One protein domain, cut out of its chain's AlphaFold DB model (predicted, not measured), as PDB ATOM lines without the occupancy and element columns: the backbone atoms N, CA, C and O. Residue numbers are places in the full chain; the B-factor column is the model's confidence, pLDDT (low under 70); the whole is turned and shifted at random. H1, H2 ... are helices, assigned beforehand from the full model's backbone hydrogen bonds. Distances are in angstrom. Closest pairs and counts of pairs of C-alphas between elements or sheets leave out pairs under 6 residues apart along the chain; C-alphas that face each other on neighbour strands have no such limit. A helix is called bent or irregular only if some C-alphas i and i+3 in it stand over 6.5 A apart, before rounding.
ATOM      1  N   ASN A 119       6.697  53.739  91.935       63.19
ATOM      2  CA  ASN A 119       5.555  53.679  91.025       63.19
ATOM      3  C   ASN A 119       5.847  54.219  89.611       63.19
ATOM      4  O   ASN A 119       4.973  54.114  88.747       63.19
ATOM      5  N   GLN A 120       7.035  54.774  89.334       66.50
ATOM      6  CA  GLN A 120       7.354  55.339  88.017       66.50
ATOM      7  C   GLN A 120       7.159  54.355  86.857       66.50
ATOM      8  O   GLN A 120       6.547  54.766  85.870       66.50
ATOM      9  N   PRO A 121       7.587  53.076  86.930       64.19
ATOM     10  CA  PRO A 121       7.398  52.164  85.802       64.19
ATOM     11  C   PRO A 121       5.927  51.934  85.451       64.19
ATOM     12  O   PRO A 121       5.579  51.838  84.277       64.19
ATOM     13  N   VAL A 122       5.034  51.923  86.448       62.59
ATOM     14  CA  VAL A 122       3.582  51.800  86.232       62.59
ATOM     15  C   VAL A 122       3.030  53.029  85.503       62.59
ATOM     16  O   VAL A 122       2.193  52.906  84.602       62.59
ATOM     17  N   VAL A 123       3.524  54.219  85.858       61.81
ATOM     18  CA  VAL A 123       3.175  55.468  85.170       61.81
ATOM     19  C   VAL A 123       3.660  55.425  83.720       61.81
ATOM     20  O   VAL A 123       2.865  55.670  82.814       61.81
ATOM     21  N   TRP A 124       4.911  55.028  83.480       63.84
ATOM     22  CA  TRP A 124       5.468  54.877  82.132       63.84
ATOM     23  C   TRP A 124       4.709  53.852  81.288       63.84
ATOM     24  O   TRP A 124       4.361  54.145  80.149       63.84
ATOM     25  N   ASN A 125       4.313  52.718  81.865       63.03
ATOM     26  CA  ASN A 125       3.480  51.728  81.181       63.03
ATOM     27  C   ASN A 125       2.122  52.301  80.747       63.03
ATOM     28  O   ASN A 125       1.603  51.954  79.684       63.03
ATOM     29  N   THR A 126       1.553  53.219  81.532       61.97
ATOM     30  CA  THR A 126       0.330  53.943  81.153       61.97
ATOM     31  C   THR A 126       0.601  54.916  80.001       61.97
ATOM     32  O   THR A 126      -0.201  54.997  79.067       61.97
ATOM     33  N   VAL A 127       1.748  55.602  80.016       56.09
ATOM     34  CA  VAL A 127       2.177  56.499  78.931       56.09
ATOM     35  C   VAL A 127       2.379  55.716  77.633       56.09
ATOM     36  O   VAL A 127       1.818  56.107  76.611       56.09
ATOM     37  N   PHE A 128       3.077  54.578  77.662       63.94
ATOM     38  CA  PHE A 128       3.328  53.750  76.476       63.94
ATOM     39  C   PHE A 128       2.034  53.255  75.821       63.94
ATOM     40  O   PHE A 128       1.909  53.292  74.599       63.94
ATOM     41  N   ARG A 129       1.033  52.864  76.623       63.81
ATOM     42  CA  ARG A 129      -0.294  52.455  76.122       63.81
ATOM     43  C   ARG A 129      -1.088  53.600  75.494       63.81
ATOM     44  O   ARG A 129      -1.939  53.351  74.649       63.81
ATOM     45  N   SER A 130      -0.840  54.830  75.935       53.72
ATOM     46  CA  SER A 130      -1.609  56.011  75.524       53.72
ATOM     47  C   SER A 130      -0.948  56.791  74.384       53.72
ATOM     48  O   SER A 130      -1.592  57.643  73.774       53.72
ATOM     49  N   CYS A 131       0.336  56.541  74.111       55.06
ATOM     50  CA  CYS A 131       1.109  57.275  73.118       55.06
ATOM     51  C   CYS A 131       1.143  56.537  71.767       55.06
ATOM     52  O   CYS A 131       1.207  55.303  71.758       55.06
ATOM     53  N   PRO A 132       1.147  57.245  70.622       59.03
ATOM     54  CA  PRO A 132       1.267  56.603  69.319       59.03
ATOM     55  C   PRO A 132       2.619  55.891  69.147       59.03
ATOM     56  O   PRO A 132       3.650  56.354  69.640       59.03
ATOM     57  N   SER A 133       2.626  54.785  68.396       68.44
ATOM     58  CA  SER A 133       3.797  53.904  68.234       68.44
ATOM     59  C   SER A 133       5.041  54.597  67.672       68.44
ATOM     60  O   SER A 133       6.155  54.190  67.974       68.44
ATOM     61  N   ASN A 134       4.879  55.675  66.901       62.50
ATOM     62  CA  ASN A 134       5.994  56.427  66.314       62.50
ATOM     63  C   ASN A 134       6.862  57.183  67.342       62.50
ATOM     64  O   ASN A 134       7.912  57.693  66.967       62.50
ATOM     65  N   ARG A 135       6.438  57.264  68.611       62.00
ATOM     66  CA  ARG A 135       7.198  57.889  69.709       62.00
ATOM     67  C   ARG A 135       7.684  56.916  70.767       62.00
ATOM     68  O   ARG A 135       8.336  57.329  71.723       62.00
ATOM     69  N   HIS A 136       7.360  55.635  70.624       69.25
ATOM     70  CA  HIS A 136       7.700  54.637  71.634       69.25
ATOM     71  C   HIS A 136       9.209  54.574  71.862       69.25
ATOM     72  O   HIS A 136       9.630  54.573  73.010       69.25
ATOM     73  N   ASP A 137      10.013  54.643  70.802       74.75
ATOM     74  CA  ASP A 137      11.478  54.671  70.885       74.75
ATOM     75  C   ASP A 137      12.028  55.743  71.824       74.75
ATOM     76  O   ASP A 137      12.839  55.443  72.696       74.75
ATOM     77  N   GLU A 138      11.584  56.986  71.660       73.38
ATOM     78  CA  GLU A 138      12.059  58.108  72.472       73.38
ATOM     79  C   GLU A 138      11.605  57.956  73.926       73.38
ATOM     80  O   GLU A 138      12.398  58.144  74.846       73.38
ATOM     81  N   LEU A 139      10.356  57.530  74.136       70.19
ATOM     82  CA  LEU A 139       9.774  57.386  75.469       70.19
ATOM     83  C   LEU A 139      10.386  56.227  76.263       70.19
ATOM     84  O   LEU A 139      10.615  56.370  77.459       70.19
ATOM     85  N   TYR A 140      10.658  55.081  75.629       78.31
ATOM     86  CA  TYR A 140      11.321  53.953  76.294       78.31
ATOM     87  C   TYR A 140      12.754  54.304  76.689       78.31
ATOM     88  O   TYR A 140      13.197  53.956  77.784       78.31
ATOM     89  N   VAL A 141      13.464  55.023  75.816       80.38
ATOM     90  CA  VAL A 141      14.806  55.526  76.107       80.38
ATOM     91  C   VAL A 141      14.780  56.527  77.263       80.38
ATOM     92  O   VAL A 141      15.583  56.395  78.183       80.38
ATOM     93  N   GLU A 142      13.851  57.485  77.259       76.62
ATOM     94  CA  GLU A 142      13.699  58.468  78.338       76.62
ATOM     95  C   GLU A 142      13.333  57.802  79.674       76.62
ATOM     96  O   GLU A 142      13.892  58.141  80.720       76.62
ATOM     97  N   ALA A 143      12.444  56.806  79.648       75.25
ATOM     98  CA  ALA A 143      12.077  56.040  80.831       75.25
ATOM     99  C   ALA A 143      13.274  55.267  81.411       75.25
ATOM    100  O   ALA A 143      13.477  55.281  82.625       75.25
ATOM    101  N   ALA A 144      14.086  54.628  80.561       83.31
ATOM    102  CA  ALA A 144      15.286  53.899  80.979       83.31
ATOM    103  C   ALA A 144      16.378  54.831  81.534       83.31
ATOM    104  O   ALA A 144      16.989  54.535  82.560       83.31
ATOM    105  N   ASP A 145      16.582  55.980  80.889       81.38
ATOM    106  CA  ASP A 145      17.462  57.057  81.341       81.38
ATOM    107  C   ASP A 145      17.093  57.526  82.765       81.38
ATOM    108  O   ASP A 145      17.948  57.594  83.650       81.38
ATOM    109  N   ILE A 146      15.810  57.830  83.003       76.62
ATOM    110  CA  ILE A 146      15.307  58.289  84.309       76.62
ATOM    111  C   ILE A 146      15.406  57.177  85.354       76.62
ATOM    112  O   ILE A 146      15.812  57.440  86.489       76.62
ATOM    113  N   LEU A 147      15.073  55.939  84.973       79.06
ATOM    114  CA  LEU A 147      15.197  54.775  85.841       79.06
ATOM    115  C   LEU A 147      16.637  54.644  86.349       79.06
ATOM    116  O   LEU A 147      16.855  54.580  87.555       79.06
ATOM    117  N   LEU A 148      17.626  54.666  85.455       80.75
ATOM    118  CA  LEU A 148      19.030  54.530  85.842       80.75
ATOM    119  C   LEU A 148      19.549  55.747  86.608       80.75
ATOM    120  O   LEU A 148      20.226  55.572  87.613       80.75
ATOM    121  N   CYS A 149      19.192  56.964  86.209       78.94
ATOM    122  CA  CYS A 149      19.627  58.168  86.913       78.94
ATOM    123  C   CYS A 149      19.143  58.198  88.378       78.94
ATOM    124  O   CYS A 149      19.894  58.583  89.272       78.94
ATOM    125  N   LEU A 150      17.906  57.762  88.647       72.19
ATOM    126  CA  LEU A 150      17.274  57.932  89.963       72.19
ATOM    127  C   LEU A 150      17.276  56.669  90.823       72.19
ATOM    128  O   LEU A 150      17.472  56.751  92.034       72.19
ATOM    129  N   HIS A 151      17.051  55.500  90.226       69.50
ATOM    130  CA  HIS A 151      16.913  54.252  90.979       69.50
ATOM    131  C   HIS A 151      18.235  53.534  91.183       69.50
ATOM    132  O   HIS A 151      18.428  52.942  92.244       69.50
ATOM    133  N   LEU A 152      19.161  53.622  90.223       68.81
ATOM    134  CA  LEU A 152      20.516  53.138  90.465       68.81
ATOM    135  C   LEU A 152      21.194  53.994  91.536       68.81
ATOM    136  O   LEU A 152      21.792  53.449  92.456       68.81
ATOM    137  N   GLY A 153      21.011  55.316  91.472       58.31
ATOM    138  CA  GLY A 153      21.471  56.253  92.493       58.31
ATOM    139  C   GLY A 153      20.782  56.100  93.855       58.31
ATOM    140  O   GLY A 153      20.956  56.946  94.716       58.31
ATOM    141  N   ASN A 154      19.989  55.048  94.068       62.28
ATOM    142  CA  ASN A 154      19.353  54.702  95.332       62.28
ATOM    143  C   ASN A 154      18.654  55.894  96.003       62.28
ATOM    144  O   ASN A 154      19.093  56.352  97.064       62.28
ATOM    145  N   LEU A 155      17.580  56.390  95.369       52.94
ATOM    146  CA  LEU A 155      16.712  57.444  95.900       52.94
ATOM    147  C   LEU A 155      16.082  57.031  97.245       52.94
ATOM    148  O   LEU A 155      14.934  56.603  97.317       52.94
ATOM    149  N   GLN A 156      16.906  57.194  98.283       46.06
ATOM    150  CA  GLN A 156      16.741  56.979  99.718       46.06
ATOM    151  C   GLN A 156      16.596  55.544 100.260       46.06
ATOM    152  O   GLN A 156      15.498  55.085 100.554       46.06
ATOM    153  N   GLY A 157      17.736  54.965 100.660       40.75
ATOM    154  CA  GLY A 157      17.846  54.147 101.879       40.75
ATOM    155  C   GLY A 157      18.257  52.696 101.651       40.75
ATOM    156  O   GLY A 157      17.820  52.058 100.701       40.75
ATOM    157  N   ASP A 158      19.119  52.192 102.535       41.25
ATOM    158  CA  ASP A 158      19.725  50.858 102.540       41.25
ATOM    159  C   ASP A 158      18.707  49.719 102.603       41.25
ATOM    160  O   ASP A 158      18.516  49.041 103.610       41.25
ATOM    161  N   ARG A 159      18.102  49.435 101.460       41.00
ATOM    162  CA  ARG A 159      17.808  48.066 101.082       41.00
ATOM    163  C   ARG A 159      18.939  47.585 100.182       41.00
ATOM    164  O   ARG A 159      18.836  47.497  98.965       41.00
ATOM    165  N   THR A 160      20.059  47.305 100.845       42.47
ATOM    166  CA  THR A 160      21.205  46.518 100.359       42.47
ATOM    167  C   THR A 160      20.832  45.060 100.056       42.47
ATOM    168  O   THR A 160      21.683  44.264  99.669       42.47
ATOM    169  N   ASP A 161      19.556  44.693 100.170       42.34
ATOM    170  CA  ASP A 161      19.017  43.355  99.945       42.34
ATOM    171  C   ASP A 161      18.785  43.053  98.457       42.34
ATOM    172  O   ASP A 161      17.791  42.434  98.102       42.34
ATOM    173  N   GLY A 162      19.660  43.511  97.554       49.84
ATOM    174  CA  GLY A 162      19.602  43.175  96.122       49.84
ATOM    175  C   GLY A 162      18.287  43.532  95.398       49.84
ATOM    176  O   GLY A 162      18.165  43.273  94.200       49.84
ATOM    177  N   SER A 163      17.310  44.130  96.088       57.44
ATOM    178  CA  SER A 163      15.934  44.301  95.622       57.44
ATOM    179  C   SER A 163      15.777  45.537  94.739       57.44
ATOM    180  O   SER A 163      15.017  45.497  93.777       57.44
ATOM    181  N   SER A 164      16.548  46.602  94.989       65.06
ATOM    182  CA  SER A 164      16.596  47.807  94.146       65.06
ATOM    183  C   SER A 164      17.319  47.549  92.821       65.06
ATOM    184  O   SER A 164      16.813  47.905  91.759       65.06
ATOM    185  N   LEU A 165      18.462  46.860  92.865       76.06
ATOM    186  CA  LEU A 165      19.208  46.447  91.673       76.06
ATOM    187  C   LEU A 165      18.441  45.390  90.871       76.06
ATOM    188  O   LEU A 165      18.377  45.484  89.647       76.06
ATOM    189  N   GLY A 166      17.811  44.428  91.555       79.56
ATOM    190  CA  GLY A 166      16.892  43.470  90.942       79.56
ATOM    191  C   GLY A 166      15.721  44.171  90.254       79.56
ATOM    192  O   GLY A 166      15.459  43.905  89.089       79.56
ATOM    193  N   PHE A 167      15.095  45.147  90.915       82.12
ATOM    194  CA  PHE A 167      14.026  45.953  90.326       82.12
ATOM    195  C   PHE A 167      14.474  46.700  89.061       82.12
ATOM    196  O   PHE A 167      13.798  46.611  88.038       82.12
ATOM    197  N   VAL A 168      15.617  47.397  89.093       85.31
ATOM    198  CA  VAL A 168      16.150  48.098  87.909       85.31
ATOM    199  C   VAL A 168      16.415  47.113  86.770       85.31
ATOM    200  O   VAL A 168      16.005  47.367  85.638       85.31
ATOM    201  N   ARG A 169      17.044  45.970  87.068       88.44
ATOM    202  CA  ARG A 169      17.309  44.910  86.089       88.44
ATOM    203  C   ARG A 169      16.021  44.398  85.448       88.44
ATOM    204  O   ARG A 169      15.952  44.305  84.224       88.44
ATOM    205  N   ASP A 170      15.020  44.077  86.257       89.38
ATOM    206  CA  ASP A 170      13.777  43.463  85.795       89.38
ATOM    207  C   ASP A 170      12.965  44.453  84.931       89.38
ATOM    208  O   ASP A 170      12.468  44.078  83.866       89.38
ATOM    209  N   VAL A 171      12.918  45.739  85.310       88.19
ATOM    210  CA  VAL A 171      12.273  46.797  84.507       88.19
ATOM    211  C   VAL A 171      13.023  47.036  83.191       88.19
ATOM    212  O   VAL A 171      12.393  47.106  82.136       88.19
ATOM    213  N   LEU A 172      14.361  47.111  83.208       91.31
ATOM    214  CA  LEU A 172      15.150  47.251  81.974       91.31
ATOM    215  C   LEU A 172      14.978  46.047  81.045       91.31
ATOM    216  O   LEU A 172      14.925  46.225  79.831       91.31
ATOM    217  N   GLN A 173      14.860  44.836  81.594       93.12
ATOM    218  CA  GLN A 173      14.588  43.632  80.814       93.12
ATOM    219  C   GLN A 173      13.197  43.668  80.164       93.12
ATOM    220  O   GLN A 173      13.037  43.202  79.035       93.12
ATOM    221  N   GLU A 174      12.179  44.194  80.849       91.25
ATOM    222  CA  GLU A 174      10.855  44.403  80.255       91.25
ATOM    223  C   GLU A 174      10.913  45.458  79.143       91.25
ATOM    224  O   GLU A 174      10.433  45.222  78.032       91.25
ATOM    225  N   TYR A 175      11.560  46.595  79.401       91.62
ATOM    226  CA  TYR A 175      11.689  47.674  78.422       91.62
ATOM    227  C   TYR A 175      12.489  47.244  77.190       91.62
ATOM    228  O   TYR A 175      12.072  47.552  76.077       91.62
ATOM    229  N   SER A 176      13.569  46.471  77.348       92.38
ATOM    230  CA  SER A 176      14.391  46.008  76.221       92.38
ATOM    231  C   SER A 176      13.681  44.991  75.322       92.38
ATOM    232  O   SER A 176      13.981  44.912  74.133       92.38
ATOM    233  N   LYS A 177      12.710  44.232  75.855       90.00
ATOM    234  CA  LYS A 177      11.840  43.352  75.049       90.00
ATOM    235  C   LYS A 177      10.880  44.147  74.169       90.00
ATOM    236  O   LYS A 177      10.600  43.731  73.050       90.00
ATOM    237  N   ASN A 178      10.376  45.268  74.682       87.38
ATOM    238  CA  ASN A 178       9.426  46.121  73.969       87.38
ATOM    239  C   ASN A 178      10.121  47.132  73.050       87.38
ATOM    240  O   ASN A 178       9.533  47.562  72.059       87.38
ATOM    241  N   ASN A 179      11.359  47.516  73.369       88.56
ATOM    242  CA  ASN A 179      12.140  48.452  72.582       88.56
ATOM    243  C   ASN A 179      13.630  48.073  72.525       88.56
ATOM    244  O   ASN A 179      14.344  48.216  73.524       88.56
ATOM    245  N   PRO A 180      14.144  47.679  71.347       87.62
ATOM    246  CA  PRO A 180      15.538  47.282  71.207       87.62
ATOM    247  C   PRO A 180      16.569  48.371  71.556       87.62
ATOM    248  O   PRO A 180      17.693  48.050  71.938       87.62
ATOM    249  N   LYS A 181      16.210  49.662  71.506       86.62
ATOM    250  CA  LYS A 181      17.141  50.750  71.863       86.62
ATOM    251  C   LYS A 181      17.524  50.751  73.346       86.62
ATOM    252  O   LYS A 181      18.554  51.317  73.697       86.62
ATOM    253  N   VAL A 182      16.737  50.094  74.204       90.75
ATOM    254  CA  VAL A 182      16.991  49.998  75.653       90.75
ATOM    255  C   VAL A 182      18.028  48.917  75.995       90.75
ATOM    256  O   VAL A 182      18.582  48.915  77.095       90.75
ATOM    257  N   TRP A 183      18.379  48.025  75.058       90.50
ATOM    258  CA  TRP A 183      19.459  47.045  75.264       90.50
ATOM    259  C   TRP A 183      20.793  47.696  75.640       90.50
ATOM    260  O   TRP A 183      21.554  47.144  76.431       90.50
ATOM    261  N   TYR A 184      21.031  48.909  75.153       88.00
ATOM    262  CA  TYR A 184      22.195  49.705  75.508       88.00
ATOM    263  C   TYR A 184      22.241  50.082  77.002       88.00
ATOM    264  O   TYR A 184      23.272  49.920  77.654       88.00
ATOM    265  N   HIS A 185      21.119  50.517  77.584       91.38
ATOM    266  CA  HIS A 185      21.005  50.817  79.019       91.38
ATOM    267  C   HIS A 185      21.249  49.581  79.877       91.38
ATOM    268  O   HIS A 185      21.891  49.659  80.924       91.38
ATOM    269  N   ARG A 186      20.771  48.424  79.410       91.81
ATOM    270  CA  ARG A 186      21.021  47.142  80.066       91.81
ATOM    271  C   ARG A 186      22.492  46.740  79.976       91.81
ATOM    272  O   ARG A 186      23.036  46.289  80.974       91.81
ATOM    273  N   ALA A 187      23.154  46.974  78.842       89.44
ATOM    274  CA  ALA A 187      24.592  46.746  78.707       89.44
ATOM    275  C   ALA A 187      25.403  47.602  79.694       89.44
ATOM    276  O   ALA A 187      26.268  47.063  80.389       89.44
ATOM    277  N   PHE A 188      25.067  48.893  79.824       88.81
ATOM    278  CA  PHE A 188      25.660  49.784  80.830       88.81
ATOM    279  C   PHE A 188      25.450  49.229  82.241       88.81
ATOM    280  O   PHE A 188      26.400  49.103  83.012       88.81
ATOM    281  N   PHE A 189      24.201  48.884  82.579       89.44
ATOM    282  CA  PHE A 189      23.843  48.359  83.896       89.44
ATOM    283  C   PHE A 189      24.600  47.064  84.224       89.44
ATOM    284  O   PHE A 189      25.147  46.921  85.310       89.44
ATOM    285  N   SER A 190      24.707  46.132  83.283       88.31
ATOM    286  CA  SER A 190      25.482  44.907  83.487       88.31
ATOM    287  C   SER A 190      26.973  45.197  83.675       88.31
ATOM    288  O   SER A 190      27.617  44.555  84.505       88.31
ATOM    289  N   ALA A 191      27.522  46.198  82.976       86.06
ATOM    290  CA  ALA A 191      28.927  46.571  83.116       86.06
ATOM    291  C   ALA A 191      29.262  47.125  84.504       86.06
ATOM    292  O   ALA A 191      30.212  46.662  85.128       86.06
ATOM    293  N   ILE A 192      28.453  48.051  85.031       84.44
ATOM    294  CA  ILE A 192      28.649  48.574  86.398       84.44
ATOM    295  C   ILE A 192      28.470  47.494  87.470       84.44
ATOM    296  O   ILE A 192      29.015  47.614  88.559       84.44
ATOM    297  N   MET A 193      27.726  46.428  87.165       84.81
ATOM    298  CA  MET A 193      27.561  45.271  88.043       84.81
ATOM    299  C   MET A 193      28.705  44.251  87.912       84.81
ATOM    300  O   MET A 193      28.668  43.216  88.575       84.81
ATOM    301  N   GLY A 194      29.708  44.507  87.062       83.12
ATOM    302  CA  GLY A 194      30.816  43.587  86.789       83.12
ATOM    303  C   GLY A 194      30.418  42.349  85.971       83.12
ATOM    304  O   GLY A 194      31.142  41.357  85.948       83.12
ATOM    305  N   GLN A 195      29.259  42.368  85.308       87.56
ATOM    306  CA  GLN A 195      28.715  41.241  84.547       87.56
ATOM    307  C   GLN A 195      29.121  41.337  83.068       87.56
ATOM    308  O   GLN A 195      28.303  41.675  82.214       87.56
ATOM    309  N   SER A 196      30.389  41.028  82.762       84.56
ATOM    310  CA  SER A 196      30.965  41.173  81.409       84.56
ATOM    311  C   SER A 196      30.154  40.457  80.327       84.56
ATOM    312  O   SER A 196      29.691  41.101  79.393       84.56
ATOM    313  N   GLN A 197      29.901  39.151  80.485       86.12
ATOM    314  CA  GLN A 197      29.203  38.349  79.466       86.12
ATOM    315  C   GLN A 197      27.806  38.895  79.141       86.12
ATOM    316  O   GLN A 197      27.401  38.941  77.981       86.12
ATOM    317  N   GLU A 198      27.076  39.329  80.168       89.00
ATOM    318  CA  GLU A 198      25.741  39.902  80.008       89.00
ATOM    319  C   GLU A 198      25.805  41.287  79.353       89.00
ATOM    320  O   GLU A 198      24.967  41.608  78.511       89.00
ATOM    321  N   SER A 199      26.798  42.106  79.717       88.00
ATOM    322  CA  SER A 199      27.018  43.416  79.101       88.00
ATOM    323  C   SER A 199      27.305  43.284  77.606       88.00
ATOM    324  O   SER A 199      26.665  43.959  76.798       88.00
ATOM    325  N   ASP A 200      28.189  42.357  77.236       84.69
ATOM    326  CA  ASP A 200      28.583  42.106  75.849       84.69
ATOM    327  C   ASP A 200      27.412  41.567  75.025       84.69
ATOM    328  O   ASP A 200      27.155  42.044  73.917       84.69
ATOM    329  N   HIS A 201      26.640  40.634  75.591       88.50
ATOM    330  CA  HIS A 201      25.418  40.145  74.960       88.50
ATOM    331  C   HIS A 201      24.416  41.280  74.707       88.50
ATOM    332  O   HIS A 201      23.943  41.446  73.582       88.50
ATOM    333  N   CYS A 202      24.128  42.098  75.725       90.31
ATOM    334  CA  CYS A 202      23.181  43.205  75.609       90.31
ATOM    335  C   CYS A 202      23.637  44.248  74.583       90.31
ATOM    336  O   CYS A 202      22.824  44.723  73.788       90.31
ATOM    337  N   TYR A 203      24.926  44.595  74.559       86.75
ATOM    338  CA  TYR A 203      25.447  45.540  73.575       86.75
ATOM    339  C   TYR A 203      25.399  44.953  72.156       86.75
ATOM    340  O   TYR A 203      25.023  45.648  71.214       86.75
ATOM    341  N   GLY A 204      25.671  43.655  72.000       83.88
ATOM    342  CA  GLY A 204      25.489  42.948  70.732       83.88
ATOM    343  C   GLY A 204      24.046  43.007  70.213       83.88
ATOM    344  O   GLY A 204      23.829  43.311  69.040       83.88
ATOM    345  N   GLU A 205      23.051  42.777  71.075       88.12
ATOM    346  CA  GLU A 205      21.628  42.907  70.716       88.12
ATOM    347  C   GLU A 205      21.242  44.350  70.363       88.12
ATOM    348  O   GLU A 205      20.504  44.586  69.402       88.12
ATOM    349  N   PHE A 206      21.797  45.330  71.080       87.75
ATOM    350  CA  PHE A 206      21.628  46.739  70.745       87.75
ATOM    351  C   PHE A 206      22.146  47.053  69.335       87.75
ATOM    352  O   PHE A 206      21.399  47.599  68.525       87.75
ATOM    353  N   ILE A 207      23.375  46.657  68.997       82.38
ATOM    354  CA  ILE A 207      23.973  46.921  67.678       82.38
ATOM    355  C   ILE A 207      23.177  46.257  66.545       82.38
ATOM    356  O   ILE A 207      22.945  46.881  65.506       82.38
ATOM    357  N   LYS A 208      22.685  45.025  66.745       82.94
ATOM    358  CA  LYS A 208      21.811  44.349  65.766       82.94
ATOM    359  C   LYS A 208      20.566  45.174  65.444       82.94
ATOM    360  O   LYS A 208      20.150  45.218  64.289       82.94
ATOM    361  N   SER A 209      19.999  45.866  66.435       80.25
ATOM    362  CA  SER A 209      18.805  46.693  66.236       80.25
ATOM    363  C   SER A 209      19.029  47.942  65.379       80.25
ATOM    364  O   SER A 209      18.065  48.483  64.842       80.25
ATOM    365  N   PHE A 210      20.281  48.376  65.207       74.62
ATOM    366  CA  PHE A 210      20.636  49.515  64.356       74.62
ATOM    367  C   PHE A 210      21.026  49.112  62.924       74.62
ATOM    368  O   PHE A 210      21.192  49.987  62.082       74.62
ATOM    369  N   GLY A 211      21.080  47.813  62.607       68.75
ATOM    370  CA  GLY A 211      21.494  47.314  61.289       68.75
ATOM    371  C   GLY A 211      22.933  46.795  61.242       68.75
ATOM    372  O   GLY A 211      23.419  46.472  60.163       68.75
ATOM    373  N   GLY A 212      23.598  46.657  62.396       66.50
ATOM    374  CA  GLY A 212      24.955  46.117  62.499       66.50
ATOM    375  C   GLY A 212      26.053  47.185  62.531       66.50
ATOM    376  O   GLY A 212      25.796  48.362  62.796       66.50
ATOM    377  N   LEU A 213      27.296  46.745  62.309       66.19
ATOM    378  CA  LEU A 213      28.506  47.581  62.349       66.19
ATOM    379  C   LEU A 213      28.847  48.221  60.992       66.19
ATOM    380  O   LEU A 213      29.706  49.102  60.945       66.19
ATOM    381  N   ASP A 214      28.185  47.796  59.916       63.12
ATOM    382  CA  ASP A 214      28.441  48.252  58.551       63.12
ATOM    383  C   ASP A 214      27.616  49.513  58.260       63.12
ATOM    384  O   ASP A 214      26.468  49.453  57.822       63.12
ATOM    385  N   GLY A 215      28.201  50.676  58.533       64.94
ATOM    386  CA  GLY A 215      27.604  51.972  58.224       64.94
ATOM    387  C   GLY A 215      28.664  53.047  58.013       64.94
ATOM    388  O   GLY A 215      29.814  52.888  58.429       64.94
ATOM    389  N   ASP A 216      28.276  54.127  57.337       70.00
ATOM    390  CA  ASP A 216      29.143  55.277  57.085       70.00
ATOM    391  C   ASP A 216      29.501  56.036  58.379       70.00
ATOM    392  O   ASP A 216      28.973  55.775  59.462       70.00
ATOM    393  N   GLU A 217      30.435  56.982  58.283       68.19
ATOM    394  CA  GLU A 217      30.910  57.752  59.439       68.19
ATOM    395  C   GLU A 217      29.765  58.495  60.156       68.19
ATOM    396  O   GLU A 217      29.737  58.575  61.385       68.19
ATOM    397  N   GLU A 218      28.772  58.978  59.404       70.69
ATOM    398  CA  GLU A 218      27.602  59.662  59.955       70.69
ATOM    399  C   GLU A 218      26.712  58.709  60.769       70.69
ATOM    400  O   GLU A 218      26.254  59.062  61.860       70.69
ATOM    401  N   TYR A 219      26.490  57.489  60.283       73.56
ATOM    402  CA  TYR A 219      25.815  56.433  61.026       73.56
ATOM    403  C   TYR A 219      26.593  56.064  62.295       73.56
ATOM    404  O   TYR A 219      26.004  56.013  63.378       73.56
ATOM    405  N   ARG A 220      27.918  55.891  62.205       68.62
ATOM    406  CA  ARG A 220      28.755  55.527  63.363       68.62
ATOM    407  C   ARG A 220      28.729  56.579  64.468       68.62
ATOM    408  O   ARG A 220      28.711  56.228  65.644       68.62
ATOM    409  N   GLN A 221      28.646  57.860  64.108       67.75
ATOM    410  CA  GLN A 221      28.487  58.958  65.069       67.75
ATOM    411  C   GLN A 221      27.109  58.981  65.754       67.75
ATOM    412  O   GLN A 221      26.970  59.571  66.827       67.75
ATOM    413  N   ARG A 222      26.084  58.362  65.155       69.56
ATOM    414  CA  ARG A 222      24.719  58.305  65.704       69.56
ATOM    415  C   ARG A 222      24.473  57.096  66.599       69.56
ATOM    416  O   ARG A 222      23.498  57.127  67.346       69.56
ATOM    417  N   VAL A 223      25.299  56.048  66.521       75.62
ATOM    418  CA  VAL A 223      25.147  54.837  67.340       75.62
ATOM    419  C   VAL A 223      25.913  54.989  68.661       75.62
ATOM    420  O   VAL A 223      27.146  55.048  68.660       75.62
ATOM    421  N   PRO A 224      25.207  55.017  69.807       76.00
ATOM    422  CA  PRO A 224      25.787  54.980  71.138       76.00
ATOM    423  C   PRO A 224      26.961  54.010  71.312       76.00
ATOM    424  O   PRO A 224      26.783  52.800  71.276       76.00
ATOM    425  N   GLY A 225      28.152  54.554  71.569       74.44
ATOM    426  CA  GLY A 225      29.336  53.816  72.012       74.44
ATOM    427  C   GLY A 225      30.226  53.322  70.876       74.44
ATOM    428  O   GLY A 225      31.370  52.962  71.129       74.44
ATOM    429  N   LEU A 226      29.763  53.377  69.624       75.38
ATOM    430  CA  LEU A 226      30.499  52.820  68.492       75.38
ATOM    431  C   LEU A 226      31.794  53.591  68.186       75.38
ATOM    432  O   LEU A 226      32.835  52.972  68.000       75.38
ATOM    433  N   LYS A 227      31.773  54.931  68.267       74.31
ATOM    434  CA  LYS A 227      32.993  55.755  68.146       74.31
ATOM    435  C   LYS A 227      34.050  55.398  69.202       74.31
ATOM    436  O   LYS A 227      35.244  55.453  68.927       74.31
ATOM    437  N   MET A 228      33.619  55.026  70.407       75.62
ATOM    438  CA  MET A 228      34.537  54.600  71.464       75.62
ATOM    439  C   MET A 228      35.163  53.240  71.160       75.62
ATOM    440  O   MET A 228      36.353  53.067  71.399       75.62
ATOM    441  N   VAL A 229      34.408  52.309  70.571       72.12
ATOM    442  CA  VAL A 229      34.965  51.040  70.076       72.12
ATOM    443  C   VAL A 229      36.040  51.304  69.017       72.12
ATOM    444  O   VAL A 229      37.131  50.745  69.107       72.12
ATOM    445  N   ASP A 230      35.789  52.203  68.063       71.94
ATOM    446  CA  ASP A 230      36.762  52.560  67.016       71.94
ATOM    447  C   ASP A 230      38.047  53.163  67.602       71.94
ATOM    448  O   ASP A 230      39.156  52.759  67.252       71.94
ATOM    449  N   LEU A 231      37.903  54.086  68.556       72.81
ATOM    450  CA  LEU A 231      39.032  54.720  69.233       72.81
ATOM    451  C   LEU A 231      39.879  53.706  70.023       72.81
ATOM    452  O   LEU A 231      41.111  53.721  69.954       72.81
ATOM    453  N   LEU A 232      39.230  52.808  70.769       68.44
ATOM    454  CA  LEU A 232      39.908  51.795  71.581       68.44
ATOM    455  C   LEU A 232      40.589  50.730  70.713       68.44
ATOM    456  O   LEU A 232      41.734  50.356  70.976       68.44
ATOM    457  N   THR A 233      39.921  50.273  69.655       63.47
ATOM    458  CA  THR A 233      40.486  49.292  68.715       63.47
ATOM    459  C   THR A 233      41.669  49.870  67.943       63.47
ATOM    460  O   THR A 233      42.707  49.213  67.863       63.47
ATOM    461  N   GLY A 234      41.578  51.119  67.470       63.31
ATOM    462  CA  GLY A 234      42.683  51.816  66.807       63.31
ATOM    463  C   GLY A 234      43.949  51.902  67.668       63.31
ATOM    464  O   GLY A 234      45.051  51.669  67.170       63.31
ATOM    465  N   ARG A 235      43.801  52.143  68.979       62.44
ATOM    466  CA  ARG A 235      44.923  52.182  69.937       62.44
ATOM    467  C   ARG A 235      45.502  50.810  70.276       62.44
ATOM    468  O   ARG A 235      46.702  50.686  70.504       62.44
ATOM    469  N   LYS A 236      44.678  49.764  70.355       54.38
ATOM    470  CA  LYS A 236      45.176  48.419  70.699       54.38
ATOM    471  C   LYS A 236      45.833  47.724  69.504       54.38
ATOM    472  O   LYS A 236      46.833  47.028  69.685       54.38
ATOM    473  N   LEU A 237      45.354  47.987  68.286       47.09
ATOM    474  CA  LEU A 237      45.980  47.521  67.044       47.09
ATOM    475  C   LEU A 237      47.360  48.152  66.801       47.09
ATOM    476  O   LEU A 237      48.216  47.510  66.199       47.09
ATOM    477  N   SER A 238      47.631  49.361  67.315       45.34
ATOM    478  CA  SER A 238      48.976  49.954  67.243       45.34
ATOM    479  C   SER A 238      49.991  49.320  68.203       45.34
ATOM    480  O   SER A 238      51.182  49.628  68.107       45.34
ATOM    481  N   HIS A 239      49.561  48.443  69.121       46.78
ATOM    482  CA  HIS A 239      50.422  47.905  70.179       46.78
ATOM    483  C   HIS A 239      50.529  46.370  70.246       46.78
ATOM    484  O   HIS A 239      51.531  45.895  70.781       46.78
ATOM    485  N   HIS A 240      49.616  45.580  69.656       42.72
ATOM    486  CA  HIS A 240      49.720  44.109  69.666       42.72
ATOM    487  C   HIS A 240      49.282  43.418  68.356       42.72
ATOM    488  O   HIS A 240      48.185  43.644  67.858       42.72
ATOM    489  N   ASN A 241      50.119  42.487  67.865       41.53
ATOM    490  CA  ASN A 241      49.827  41.520  66.787       41.53
ATOM    491  C   ASN A 241      48.944  40.356  67.295       41.53
ATOM    492  O   ASN A 241      49.352  39.197  67.239       41.53
ATOM    493  N   MET A 242      47.767  40.645  67.846       38.47
ATOM    494  CA  MET A 242      46.768  39.624  68.194       38.47
ATOM    495  C   MET A 242      45.520  39.824  67.336       38.47
ATOM    496  O   MET A 242      45.188  40.961  67.007       38.47
ATOM    497  N   ASP A 243      44.862  38.722  66.958       43.91
ATOM    498  CA  ASP A 243      43.755  38.693  65.997       43.91
ATOM    499  C   ASP A 243      42.733  39.809  66.251       43.91
ATOM    500  O   ASP A 243      41.992  39.816  67.239       43.91
ATOM    501  N   ALA A 244      42.689  40.754  65.307       39.19
ATOM    502  CA  ALA A 244      41.888  41.972  65.351       39.19
ATOM    503  C   ALA A 244      40.398  41.709  65.632       39.19
ATOM    504  O   ALA A 244      39.728  42.562  66.198       39.19
ATOM    505  N   LEU A 245      39.887  40.517  65.305       36.56
ATOM    506  CA  LEU A 245      38.503  40.106  65.553       36.56
ATOM    507  C   LEU A 245      38.180  39.837  67.030       36.56
ATOM    508  O   LEU A 245      37.034  40.020  67.428       36.56
ATOM    509  N   GLN A 246      39.153  39.422  67.846       38.94
ATOM    510  CA  GLN A 246      38.937  39.152  69.276       38.94
ATOM    511  C   GLN A 246      39.022  40.440  70.116       38.94
ATOM    512  O   GLN A 246      38.364  40.554  71.146       38.94
ATOM    513  N   LEU A 247      39.778  41.432  69.630       45.91
ATOM    514  CA  LEU A 247      39.855  42.799  70.163       45.91
ATOM    515  C   LEU A 247      38.710  43.704  69.661       45.91
ATOM    516  O   LEU A 247      38.267  44.584  70.392       45.91
ATOM    517  N   ALA A 248      38.185  43.473  68.451       38.81
ATOM    518  CA  ALA A 248      37.118  44.280  67.841       38.81
ATOM    519  C   ALA A 248      35.725  44.122  68.481       38.81
ATOM    520  O   ALA A 248      34.807  44.856  68.124       38.81
ATOM    521  N   VAL A 249      35.554  43.197  69.432       48.66
ATOM    522  CA  VAL A 249      34.302  43.007  70.196       48.66
ATOM    523  C   VAL A 249      34.432  43.578  71.618       48.66
ATOM    524  O   VAL A 249      33.734  43.169  72.538       48.66
ATOM    525  N   GLN A 250      35.340  44.534  71.827       54.47
ATOM    526  CA  GLN A 250      35.484  45.209  73.113       54.47
ATOM    527  C   GLN A 250      34.410  46.275  73.267       54.47
ATOM    528  O   GLN A 250      34.389  47.314  72.610       54.47
ATOM    529  N   ASN A 251      33.469  45.947  74.134       63.66
ATOM    530  CA  ASN A 251      32.392  46.795  74.585       63.66
ATOM    531  C   ASN A 251      32.922  48.178  75.033       63.66
ATOM    532  O   ASN A 251      33.924  48.226  75.752       63.66
ATOM    533  N   PRO A 252      32.255  49.307  74.695       67.25
ATOM    534  CA  PRO A 252      32.640  50.639  75.187       67.25
ATOM    535  C   PRO A 252      32.685  50.741  76.724       67.25
ATOM    536  O   PRO A 252      33.195  51.720  77.261       67.25
ATOM    537  N   PHE A 253      32.157  49.746  77.441       75.81
ATOM    538  CA  PHE A 253      32.195  49.634  78.896       75.81
ATOM    539  C   PHE A 253      33.404  48.880  79.470       75.81
ATOM    540  O   PHE A 253      33.459  48.706  80.686       75.81
ATOM    541  N   GLU A 254      34.374  48.442  78.663       74.12
ATOM    542  CA  GLU A 254      35.572  47.735  79.151       74.12
ATOM    543  C   GLU A 254      36.295  48.462  80.308       74.12
ATOM    544  O   GLU A 254      36.612  47.793  81.297       74.12
ATOM    545  N   PRO A 255      36.463  49.806  80.298       73.00
ATOM    546  CA  PRO A 255      37.051  50.513  81.437       73.00
ATOM    547  C   PRO A 255      36.238  50.404  82.737       73.00
ATOM    548  O   PRO A 255      36.795  50.577  83.811       73.00
ATOM    549  N   LEU A 256      34.929  50.129  82.673       73.44
ATOM    550  CA  LEU A 256      34.115  49.853  83.867       73.44
ATOM    551  C   LEU A 256      34.275  48.414  84.331       73.44
ATOM    552  O   LEU A 256      34.363  48.161  85.528       73.44
ATOM    553  N   LEU A 257      34.325  47.472  83.389       75.81
ATOM    554  CA  LEU A 257      34.449  46.047  83.687       75.81
ATOM    555  C   LEU A 257      35.762  45.724  84.412       75.81
ATOM    556  O   LEU A 257      35.769  44.869  85.297       75.81
ATOM    557  N   SER A 258      36.849  46.433  84.092       71.81
ATOM    558  CA  SER A 258      38.147  46.275  84.762       71.81
ATOM    559  C   SER A 258      38.144  46.723  86.230       71.81
ATOM    560  O   SER A 258      38.984  46.271  87.005       71.81
ATOM    561  N   LEU A 259      37.189  47.570  86.629       69.75
ATOM    562  CA  LEU A 259      37.053  48.083  87.996       69.75
ATOM    563  C   LEU A 259      36.228  47.156  88.905       69.75
ATOM    564  O   LEU A 259      36.240  47.329  90.123       69.75
ATOM    565  N   GLY A 260      35.526  46.169  88.336       70.94
ATOM    566  CA  GLY A 260      34.581  45.321  89.064       70.94
ATOM    567  C   GLY A 260      33.262  46.037  89.400       70.94
ATOM    568  O   GLY A 260      32.936  47.051  88.785       70.94
ATOM    569  N   PRO A 261      32.457  45.512  90.344       78.00
ATOM    570  CA  PRO A 261      31.186  46.124  90.724       78.00
ATOM    571  C   PRO A 261      31.376  47.542  91.273       78.00
ATOM    572  O   PRO A 261      32.048  47.752  92.284       78.00
ATOM    573  N   VAL A 262      30.741  48.516  90.627       75.94
ATOM    574  CA  VAL A 262      30.866  49.933  90.963       75.94
ATOM    575  C   VAL A 262      29.694  50.385  91.831       75.94
ATOM    576  O   VAL A 262      28.542  50.011  91.610       75.94
ATOM    577  N   ARG A 263      29.975  51.234  92.825       81.94
ATOM    578  CA  ARG A 263      28.938  51.819  93.686       81.94
ATOM    579  C   ARG A 263      28.233  52.971  92.981       81.94
ATOM    580  O   ARG A 263      28.871  53.820  92.365       81.94
TER     581      ARG A 263
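AT A GLANCE: This is residues 119 to 263 of the 705 residues of an uncharacterized protein of Crassostrea gigas (UniProt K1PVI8). A flat slab of five up-and-down helices, H1 to H5, has H2, H3 and H4 bundled in a triangle, H1 beside H2 at one end of the slab, and H5 packed on H4. Beyond H5 the chain goes out through the small helix H6 and through H7 in a looser extension, turns at residues 238 to 243, which stick out, and folds back through H8, beside H7, until H9 packs on the end of H4. The printed part has 145 residues with nine named helices, H1 to H9 in order, and no named strand: the class is all helix. The whole is compact, with a radius of gyration of the C-alphas of 16.8 A, and spans 52 by 39 by 18 A.

IN THESE COORDINATES: Find C-alpha 120 at (7.354, 55.339, 88.017); from there H1 runs to residue 130, 15.4 A. H2, residues 133 to 152, is the longest at 27.8 A; it is irregular, with C-alphas 134 and 137 7.4 A apart. Next come H3, residues 163 to 178, 22.7 A, and H4, residues 180 to 192, 20.1 A. H5, residues 196 to 210, covers 21.6 A and ends at C-alpha 210 (20.636, 49.515, 64.356). Read on to H6, residues 217 to 222, H7, residues 226 to 237, 16.4 A, H8, residues 244 to 247, and H9, residues 254 to 257, ending at C-alpha 257 (34.449, 46.047, 83.687).

HOW THE PARTS SIT: Start at the bundle, helices side by side, of H2, H3 and H4, up and down, each running against the one before. H2 and H3 touch, closest at the C-alphas of Tyr 140 and Tyr 175, 6.6 A, with a shallow tilt of 13 degrees, opposite ways. H3, with residues 169 to 176 alone, touches H4, closest at the C-alphas of Ser 176 and Val 182, 4.8 A. H1 touches H2, with residues 136 to 143 of H2 alone; the closest C-alphas are those of Phe 128 and His 136, 6.6 A. H4 is the hub, touching four helices; it touches H5, closest at the C-alphas of Ala 187 and Ser 199, 4.1 A, at a shallow tilt of 21 degrees, opposite ways. Residues 191 to 192 of H4 alone touch H9, closest at the C-alphas of Ala 191 and Leu 257, 5.6 A. H6 and H7 only just touch, with 3 pairs of C-alphas within 8 A, and only at the corner: the C-alphas of Arg 220 and Leu 226 are closest, 6.1 A. H7, with residues 233 to 237 alone, and H8 only just touch, with 3 such pairs, closest at the C-alphas of Thr 233 and Leu 247, 6.7 A. H5 and H7 are apart. Every O i to N i+4 pair is within hydrogen-bond range in H1, H3, H6 and H7, against 14 of 16 in H2, 7 of 9 in H4 and 10 of 11 in H5; H8 and H9 are too short for such a pair.

THE WHOLE: The C-alphas farthest apart are those of Ser 130 and Asn 241, 54.1 A. The printed part has no cut, and no link is long. Residues 156 to 163 and 238 to 243 stand free. The mean pLDDT of the printed part is 71.0; look for values under 70 in 63 residues, among them 119 to 136, 151 to 164 and 232 to 252.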